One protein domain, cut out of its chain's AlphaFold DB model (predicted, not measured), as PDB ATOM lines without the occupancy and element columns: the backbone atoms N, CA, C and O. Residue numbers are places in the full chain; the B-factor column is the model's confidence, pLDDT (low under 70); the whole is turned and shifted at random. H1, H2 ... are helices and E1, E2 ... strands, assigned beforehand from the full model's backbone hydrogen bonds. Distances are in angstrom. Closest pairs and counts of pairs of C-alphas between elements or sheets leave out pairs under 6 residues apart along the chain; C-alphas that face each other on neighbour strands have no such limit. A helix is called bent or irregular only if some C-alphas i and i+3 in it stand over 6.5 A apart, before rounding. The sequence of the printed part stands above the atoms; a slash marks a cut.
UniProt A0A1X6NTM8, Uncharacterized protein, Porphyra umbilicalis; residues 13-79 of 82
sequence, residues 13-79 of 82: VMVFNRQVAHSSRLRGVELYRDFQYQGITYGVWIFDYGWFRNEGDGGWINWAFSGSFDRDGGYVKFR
ATOM      1  N   VAL A  13     182.798 311.704 217.349       96.06
ATOM      2  CA  VAL A  13     182.074 312.953 217.099       96.06
ATOM      3  C   VAL A  13     180.653 312.630 216.669       96.06
ATOM      4  O   VAL A  13     180.446 311.787 215.800       96.06
ATOM      5  N   MET A  14     179.683 313.317 217.267       96.62
ATOM      6  CA  MET A  14     178.259 313.172 216.973       96.62
ATOM      7  C   MET A  14     177.657 314.550 216.718       96.62
ATOM      8  O   MET A  14     177.756 315.427 217.572       96.62
ATOM      9  N   VAL A  15     177.035 314.729 215.557       95.81
ATOM     10  CA  VAL A  15     176.327 315.941 215.138       95.81
ATOM     11  C   VAL A  15     174.865 315.589 214.917       95.81
ATOM     12  O   VAL A  15     174.577 314.668 214.159       95.81
ATOM     13  N   PHE A  16     173.935 316.299 215.547       95.31
ATOM     14  CA  PHE A  16     172.503 316.018 215.410       95.31
ATOM     15  C   PHE A  16     171.669 317.292 215.415       95.31
ATOM     16  O   PHE A  16     171.975 318.252 216.121       95.31
ATOM     17  N   ASN A  17     170.595 317.284 214.632       94.50
ATOM     18  CA  ASN A  17     169.564 318.305 214.659       94.50
ATOM     19  C   ASN A  17     168.844 318.243 216.012       94.50
ATOM     20  O   ASN A  17     168.224 317.237 216.357       94.50
ATOM     21  N   ARG A  18     168.907 319.328 216.785       93.88
ATOM     22  CA  ARG A  18     168.303 319.387 218.121       93.88
ATOM     23  C   ARG A  18     166.783 319.422 218.125       93.88
ATOM     24  O   ARG A  18     166.182 319.201 219.172       93.88
ATOM     25  N   GLN A  19     166.175 319.763 216.996       91.38
ATOM     26  CA  GLN A  19     164.723 319.845 216.863       91.38
ATOM     27  C   GLN A  19     164.091 318.458 216.693       91.38
ATOM     28  O   GLN A  19     162.872 318.332 216.733       91.38
ATOM     29  N   VAL A  20     164.915 317.422 216.513       90.31
ATOM     30  CA  VAL A  20     164.487 316.039 216.319       90.31
ATOM     31  C   VAL A  20     164.709 315.240 217.604       90.31
ATOM     32  O   VAL A  20     165.743 315.373 218.271       90.31
ATOM     33  N   ALA A  21     163.727 314.406 217.953       92.69
ATOM     34  CA  ALA A  21     163.813 313.514 219.101       92.69
ATOM     35  C   ALA A  21     165.014 312.568 218.963       92.69
ATOM     36  O   ALA A  21     165.274 311.994 217.902       92.69
ATOM     37  N   HIS A  22     165.764 312.429 220.046       93.38
ATOM     38  CA  HIS A  22     166.917 311.550 220.119       93.38
ATOM     39  C   HIS A  22     167.136 311.110 221.561       93.38
ATOM     40  O   HIS A  22     166.827 311.832 222.511       93.38
ATOM     41  N   SER A  23     167.764 309.952 221.717       96.25
ATOM     42  CA  SER A  23     168.249 309.465 223.001       96.25
ATOM     43  C   SER A  23     169.730 309.121 222.906       96.25
ATOM     44  O   SER A  23     170.255 308.767 221.849       96.25
ATOM     45  N   SER A  24     170.457 309.275 224.010       97.12
ATOM     46  CA  SER A  24     171.885 308.966 224.030       97.12
ATOM     47  C   SER A  24     172.378 308.612 225.423       97.12
ATOM     48  O   SER A  24     171.805 309.001 226.443       97.12
ATOM     49  N   ARG A  25     173.495 307.887 225.465       98.25
ATOM     50  CA  ARG A  25     174.299 307.719 226.673       98.25
ATOM     51  C   ARG A  25     175.765 307.721 226.283       98.25
ATOM     52  O   ARG A  25     176.314 306.693 225.887       98.25
ATOM     53  N   LEU A  26     176.383 308.887 226.414       97.38
ATOM     54  CA  LEU A  26     177.775 309.118 226.045       97.38
ATOM     55  C   LEU A  26     178.649 309.222 227.303       97.38
ATOM     56  O   LEU A  26     178.204 309.651 228.370       97.38
ATOM     57  N   ARG A  27     179.894 308.763 227.196       96.00
ATOM     58  CA  ARG A  27     180.893 308.717 228.270       96.00
ATOM     59  C   ARG A  27     182.182 309.380 227.799       96.00
ATOM     60  O   ARG A  27     182.506 309.346 226.613       96.00
ATOM     61  N   GLY A  28     182.905 309.989 228.740       93.94
ATOM     62  CA  GLY A  28     184.131 310.735 228.438       93.94
ATOM     63  C   GLY A  28     183.877 311.926 227.514       93.94
ATOM     64  O   GLY A  28     184.594 312.098 226.535       93.94
ATOM     65  N   VAL A  29     182.809 312.686 227.771       95.69
ATOM     66  CA  VAL A  29     182.455 313.882 226.997       95.69
ATOM     67  C   VAL A  29     183.490 314.964 227.270       95.69
ATOM     68  O   VAL A  29     183.629 315.411 228.404       95.69
ATOM     69  N   GLU A  30     184.195 315.390 226.231       94.31
ATOM     70  CA  GLU A  30     185.148 316.502 226.302       94.31
ATOM     71  C   GLU A  30     184.481 317.827 225.951       94.31
ATOM     72  O   GLU A  30     184.852 318.886 226.457       94.31
ATOM     73  N   LEU A  31     183.518 317.774 225.028       95.00
ATOM     74  CA  LEU A  31     182.863 318.952 224.491       95.00
ATOM     75  C   LEU A  31     181.413 318.647 224.140       95.00
ATOM     76  O   LEU A  31     181.120 317.657 223.470       95.00
ATOM     77  N   TYR A  32     180.543 319.579 224.520       97.19
ATOM     78  CA  TYR A  32     179.243 319.777 223.903       97.19
ATOM     79  C   TYR A  32     179.111 321.231 223.450       97.19
ATOM     80  O   TYR A  32     179.413 322.149 224.225       97.19
ATOM     81  N   ARG A  33     178.683 321.454 222.207       97.69
ATOM     82  CA  ARG A  33     178.397 322.789 221.665       97.69
ATOM     83  C   ARG A  33     177.206 322.756 220.728       97.69
ATOM     84  O   ARG A  33     177.009 321.781 220.012       97.69
ATOM     85  N   ASP A  34     176.483 323.863 220.699       97.69
ATOM     86  CA  ASP A  34     175.474 324.127 219.686       97.69
ATOM     87  C   ASP A  34     176.067 324.997 218.573       97.69
ATOM     88  O   ASP A  34     176.897 325.873 218.837       97.69
ATOM     89  N   PHE A  35     175.609 324.799 217.341       93.44
ATOM     90  CA  PHE A  35     175.832 325.726 216.236       93.44
ATOM     91  C   PHE A  35     174.560 325.866 215.402       93.44
ATOM     92  O   PHE A  35     173.760 324.936 215.300       93.44
ATOM     93  N   GLN A  36     174.368 327.040 214.809       95.62
ATOM     94  CA  GLN A  36     173.252 327.291 213.905       95.62
ATOM     95  C   GLN A  36     173.716 327.173 212.457       95.62
ATOM     96  O   GLN A  36     174.748 327.727 212.081       95.62
ATOM     97  N   TYR A  37     172.930 326.483 211.637       90.25
ATOM     98  CA  TYR A  37     173.139 326.399 210.198       90.25
ATOM     99  C   TYR A  37     171.789 326.449 209.489       90.25
ATOM    100  O   TYR A  37     170.918 325.626 209.757       90.25
ATOM    101  N   GLN A  38     171.609 327.443 208.613       91.81
ATOM    102  CA  GLN A  38     170.369 327.653 207.851       91.81
ATOM    103  C   GLN A  38     169.092 327.633 208.720       91.81
ATOM    104  O   GLN A  38     168.078 327.053 208.346       91.81
ATOM    105  N   GLY A  39     169.142 328.247 209.907       92.94
ATOM    106  CA  GLY A  39     168.000 328.320 210.832       92.94
ATOM    107  C   GLY A  39     167.752 327.061 211.672       92.94
ATOM    108  O   GLY A  39     166.860 327.071 212.516       92.94
ATOM    109  N   ILE A  40     168.551 326.007 211.499       91.50
ATOM    110  CA  ILE A  40     168.496 324.784 212.306       91.50
ATOM    111  C   ILE A  40     169.620 324.823 213.344       91.50
ATOM    112  O   ILE A  40     170.776 325.103 213.017       91.50
ATOM    113  N   THR A  41     169.290 324.518 214.601       95.62
ATOM    114  CA  THR A  41     170.291 324.351 215.663       95.62
ATOM    115  C   THR A  41     170.746 322.898 215.716       95.62
ATOM    116  O   THR A  41     169.953 321.993 215.985       95.62
ATOM    117  N   TYR A  42     172.042 322.684 215.532       95.50
ATOM    118  CA  TYR A  42     172.690 321.385 215.654       95.50
ATOM    119  C   TYR A  42     173.518 321.316 216.934       95.50
ATOM    120  O   TYR A  42     174.203 322.272 217.290       95.50
ATOM    121  N   GLY A  43     173.475 320.169 217.609       96.94
ATOM    122  CA  GLY A  43     174.369 319.838 218.712       96.94
ATOM    123  C   GLY A  43     175.574 319.044 218.211       96.94
ATOM    124  O   GLY A  43     175.417 318.155 217.377       96.94
ATOM    125  N   VAL A  44     176.764 319.336 218.737       97.25
ATOM    126  CA  VAL A  44     178.011 318.588 218.511       97.25
ATOM    127  C   VAL A  44     178.515 318.047 219.833       97.25
ATOM    128  O   VAL A  44     178.760 318.819 220.761       97.25
ATOM    129  N   TRP A  45     178.726 316.736 219.902       97.75
ATOM    130  CA  TRP A  45     179.441 316.085 220.995       97.75
ATOM    131  C   TRP A  45     180.792 315.585 220.509       97.75
ATOM    132  O   TRP A  45     180.877 314.959 219.453       97.75
ATOM    133  N   ILE A  46     181.823 315.799 221.324       95.81
ATOM    134  CA  ILE A  46     183.123 315.130 221.224       95.81
ATOM    135  C   ILE A  46     183.288 314.297 222.492       95.81
ATOM    136  O   ILE A  46     183.226 314.835 223.600       95.81
ATOM    137  N   PHE A  47     183.447 312.985 222.346       95.56
ATOM    138  CA  PHE A  47     183.363 312.046 223.465       95.56
ATOM    139  C   PHE A  47     184.238 310.802 223.260       95.56
ATOM    140  O   PHE A  47     184.838 310.608 222.201       95.56
ATOM    141  N   ASP A  48     184.340 309.967 224.299       94.44
ATOM    142  CA  ASP A  48     185.129 308.736 224.269       94.44
ATOM    143  C   ASP A  48     184.345 307.540 223.725       94.44
ATOM    144  O   ASP A  48     184.774 306.934 222.757       94.44
ATOM    145  N   TYR A  49     183.194 307.189 224.301       95.81
ATOM    146  CA  TYR A  49     182.365 306.071 223.825       95.81
ATOM    147  C   TYR A  49     180.917 306.209 224.275       95.81
ATOM    148  O   TYR A  49     180.577 307.083 225.074       95.81
ATOM    149  N   GLY A  50     180.056 305.315 223.799       97.44
ATOM    150  CA  GLY A  50     178.663 305.263 224.216       97.44
ATOM    151  C   GLY A  50     177.750 304.922 223.057       97.44
ATOM    152  O   GLY A  50     178.150 304.236 222.121       97.44
ATOM    153  N   TRP A  51     176.516 305.398 223.121       98.06
ATOM    154  CA  TRP A  51     175.569 305.226 222.029       98.06
ATOM    155  C   TRP A  51     174.700 306.457 221.825       98.06
ATOM    156  O   TRP A  51     174.450 307.227 222.759       98.06
ATOM    157  N   PHE A  52     174.226 306.597 220.594       97.19
ATOM    158  CA  PHE A  52     173.263 307.597 220.166       97.19
ATOM    159  C   PHE A  52     172.157 306.911 219.360       97.19
ATOM    160  O   PHE A  52     172.433 306.001 218.577       97.19
ATOM    161  N   ARG A  53     170.913 307.344 219.549       95.44
ATOM    162  CA  ARG A  53     169.760 306.917 218.764       95.44
ATOM    163  C   ARG A  53     169.020 308.141 218.243       95.44
ATOM    164  O   ARG A  53     168.548 308.957 219.028       95.44
ATOM    165  N   ASN A  54     168.905 308.235 216.925       92.88
ATOM    166  CA  ASN A  54     167.967 309.138 216.278       92.88
ATOM    167  C   ASN A  54     166.568 308.503 216.325       92.88
ATOM    168  O   ASN A  54     166.396 307.361 215.891       92.88
ATOM    169  N   GLU A  55     165.599 309.215 216.897       91.38
ATOM    170  CA  GLU A  55     164.216 308.751 217.079       91.38
ATOM    171  C   GLU A  55     163.237 309.450 216.130       91.38
ATOM    172  O   GLU A  55     162.047 309.146 216.157       91.38
ATOM    173  N   GLY A  56     163.716 310.373 215.293       83.94
ATOM    174  CA  GLY A  56     162.893 311.023 214.280       83.94
ATOM    175  C   GLY A  56     163.053 310.456 212.874       83.94
ATOM    176  O   GLY A  56     164.003 309.736 212.555       83.94
ATOM    177  N   ASP A  57     162.129 310.870 212.012       68.19
ATOM    178  CA  ASP A  57     162.114 310.542 210.591       68.19
ATOM    179  C   ASP A  57     163.038 311.474 209.782       68.19
ATOM    180  O   ASP A  57     163.244 312.640 210.130       68.19
ATOM    181  N   GLY A  58     163.621 310.969 208.687       63.56
ATOM    182  CA  GLY A  58     164.419 311.778 207.744       63.56
ATOM    183  C   GLY A  58     165.838 311.282 207.434       63.56
ATOM    184  O   GLY A  58     166.558 311.920 206.668       63.56
ATOM    185  N   GLY A  59     166.266 310.140 207.983       68.25
ATOM    186  CA  GLY A  59     167.548 309.521 207.618       68.25
ATOM    187  C   GLY A  59     168.768 310.398 207.940       68.25
ATOM    188  O   GLY A  59     168.816 311.040 208.986       68.25
ATOM    189  N   TRP A  60     169.778 310.409 207.062       63.69
ATOM    190  CA  TRP A  60     171.060 311.111 207.268       63.69
ATOM    191  C   TRP A  60     170.973 312.645 207.257       63.69
ATOM    192  O   TRP A  60     171.934 313.303 207.637       63.69
ATOM    193  N   ILE A  61     169.845 313.239 206.855       72.00
ATOM    194  CA  ILE A  61     169.698 314.707 206.816       72.00
ATOM    195  C   ILE A  61     169.803 315.327 208.216       72.00
ATOM    196  O   ILE A  61     170.286 316.444 208.367       72.00
ATOM    197  N   ASN A  62     169.389 314.598 209.254       81.88
ATOM    198  CA  ASN A  62     169.275 315.141 210.605       81.88
ATOM    199  C   ASN A  62     170.512 314.921 211.482       81.88
ATOM    200  O   ASN A  62     170.506 315.339 212.639       81.88
ATOM    201  N   TRP A  63     171.545 314.238 210.988       92.00
ATOM    202  CA  TRP A  63     172.667 313.825 211.826       92.00
ATOM    203  C   TRP A  63     173.868 313.317 211.026       92.00
ATOM    204  O   TRP A  63     173.736 312.754 209.945       92.00
ATOM    205  N   ALA A  64     175.052 313.477 211.608       92.69
ATOM    206  CA  ALA A  64     176.312 312.964 211.093       92.69
ATOM    207  C   ALA A  64     177.210 312.529 212.255       92.69
ATOM    208  O   ALA A  64     177.082 313.029 213.372       92.69
ATOM    209  N   PHE A  65     178.133 311.603 212.013       94.38
ATOM    210  CA  PHE A  65     179.052 311.122 213.042       94.38
ATOM    211  C   PHE A  65     180.362 310.606 212.449       94.38
ATOM    212  O   PHE A  65     180.428 310.237 211.279       94.38
ATOM    213  N   SER A  66     181.406 310.584 213.277       93.31
ATOM    214  CA  SER A  66     182.741 310.090 212.929       93.31
ATOM    215  C   SER A  66     183.394 309.396 214.128       93.31
ATOM    216  O   SER A  66     183.038 309.669 215.276       93.31
ATOM    217  N   GLY A  67     184.344 308.501 213.853       91.94
ATOM    218  CA  GLY A  67     185.086 307.721 214.845       91.94
ATOM    219  C   GLY A  67     184.957 306.211 214.634       91.94
ATOM    220  O   GLY A  67     184.757 305.749 213.511       91.94
ATOM    221  N   SER A  68     185.069 305.432 215.712       93.12
ATOM    222  CA  SER A  68     184.947 303.968 215.668       93.12
ATOM    223  C   SER A  68     183.570 303.530 216.146       93.12
ATOM    224  O   SER A  68     183.246 303.661 217.327       93.12
ATOM    225  N   PHE A  69     182.759 302.979 215.241       94.94
ATOM    226  CA  PHE A  69     181.368 302.650 215.543       94.94
ATOM    227  C   PHE A  69     180.852 301.380 214.856       94.94
ATOM    228  O   PHE A  69     181.437 300.886 213.891       94.94
ATOM    229  N   ASP A  70     179.737 300.880 215.388       96.25
ATOM    230  CA  ASP A  70     178.772 299.994 214.732       96.25
ATOM    231  C   ASP A  70     177.467 300.771 214.543       96.25
ATOM    232  O   ASP A  70     177.072 301.528 215.437       96.25
ATOM    233  N   ARG A  71     176.783 300.587 213.409       93.19
ATOM    234  CA  ARG A  71     175.497 301.245 213.142       93.19
ATOM    235  C   ARG A  71     174.438 300.263 212.666       93.19
ATOM    236  O   ARG A  71     174.739 299.381 211.867       93.19
ATOM    237  N   ASP A  72     173.208 300.500 213.105       91.94
ATOM    238  CA  ASP A  72     172.006 299.821 212.630       91.94
ATOM    239  C   ASP A  72     170.824 300.803 212.635       91.94
ATOM    240  O   ASP A  72     170.417 301.314 213.682       91.94
ATOM    241  N   GLY A  73     170.314 301.133 211.446       90.25
ATOM    242  CA  GLY A  73     169.280 302.154 211.272       90.25
ATOM    243  C   GLY A  73     169.639 303.493 211.936       90.25
ATOM    244  O   GLY A  73     170.671 304.095 211.636       90.25
ATOM    245  N   GLY A  74     168.764 303.961 212.832       91.50
ATOM    246  CA  GLY A  74     168.944 305.189 213.614       91.50
ATOM    247  C   GLY A  74     169.833 305.042 214.853       91.50
ATOM    248  O   GLY A  74     170.032 306.021 215.565       91.50
ATOM    249  N   TYR A  75     170.354 303.849 215.147       94.62
ATOM    250  CA  TYR A  75     171.191 303.586 216.316       94.62
ATOM    251  C   TYR A  75     172.671 303.475 215.933       94.62
ATOM    252  O   TYR A  75     173.037 302.762 214.996       94.62
ATOM    253  N   VAL A  76     173.538 304.149 216.691       96.31
ATOM    254  CA  VAL A  76     174.996 304.075 216.538       96.31
ATOM    255  C   VAL A  76     175.635 303.823 217.892       96.31
ATOM    256  O   VAL A  76     175.403 304.553 218.860       96.31
ATOM    257  N   LYS A  77     176.475 302.791 217.951       98.06
ATOM    258  CA  LYS A  77     177.284 302.446 219.116       98.06
ATOM    259  C   LYS A  77     178.738 302.779 218.834       98.06
ATOM    260  O   LYS A  77     179.356 302.190 217.953       98.06
ATOM    261  N   PHE A  78     179.286 303.689 219.621       96.81
ATOM    262  CA  PHE A  78     180.666 304.134 219.535       96.81
ATOM    263  C   PHE A  78     181.539 303.331 220.492       96.81
ATOM    264  O   PHE A  78     181.202 303.153 221.669       96.81
ATOM    265  N   ARG A  79     182.668 302.843 219.987       95.19
ATOM    266  CA  ARG A  79     183.649 302.075 220.757       95.19
ATOM    267  C   ARG A  79     184.611 303.024 221.461       95.19
ATOM    268  O   ARG A  79     184.912 304.097 220.943       95.19
TER     269      ARG A  79
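Overview. This is residues 13 to 79 of the 82 residues of an uncharacterized protein of Porphyra umbilicalis (UniProt A0A1X6NTM8). Two four-stranded sheets make a small sandwich, partly face to face: E1, E4 and E6 of one look toward E5 and its neighbours in the other, while E3 and E7 lie at far edges of the two sheets. The chain goes back and forth between the sheets, and H1 is a short turn beside the end of E1, just before E6. The printed part has 67 residues with one named helix and eight named strands, along the chain E1 E2 E3 E4 E5 H1 E6 E7 E8, and its class is mostly strand. The sheets run E3 E4 E1 E6 and E2 E5 E8 E7, both antiparallel. The whole is compact, with a radius of gyration of the C-alphas of 11.2 A and spans of 32 by 26 by 17 A.

Arrangement. E1, residues 13 to 17, is an inner strand between E4, residues 40 to 47, and E6, residues 63 to 66. N 14 and O 45 are 3.0 A apart, and N 15 and O 64 2.8 A, within hydrogen-bond range. E3, residues 31 to 37, is an edge strand and forms a hairpin with E4, with N 35 and O 42 at 2.9 A. This sheet is twisted, with C-alphas up to 4.5 A off its best plane. In the other sheet, E2, residues 22 to 27, pairs with E5, residues 49 to 54, with N 25 and O 51 at 2.9 A. E8, residues 75 to 78, follows beside E5, with N 52 and O 76 at 2.9 A, and forms a hairpin with E7, residues 69 to 72, with N 70 and O 77 at 2.9 A. The facing parts of the sandwich, two sheets face to face, are 10.0 A centre to centre, with strands at 26 degrees. E1 and E5 are near each other, E3 and E8 apart. H1, residues 59 to 62, only grazes the first sheet with residues 60 to 62; it is too short for any O i to N i+4 pair.

Along the chain. E1 begins at C-alpha 13 (182.074, 312.953, 217.099). E2 measures 16.4 A, E3 18.8 A, E4 22.5 A and E5 16.5 A from first to last C-alpha. H1 is irregular, but only just: C-alphas 59 and 62 are 6.6 A apart. E8 ends at C-alpha 78 (180.666, 304.134, 219.535).

Size, cuts and confidence. The two C-alphas farthest apart, of Gly 39 and Arg 79, are 32.1 A apart. The printed part has no cut, and its links are tight. Mean pLDDT of the printed part is 92.3; residues 57 to 60 are under 70.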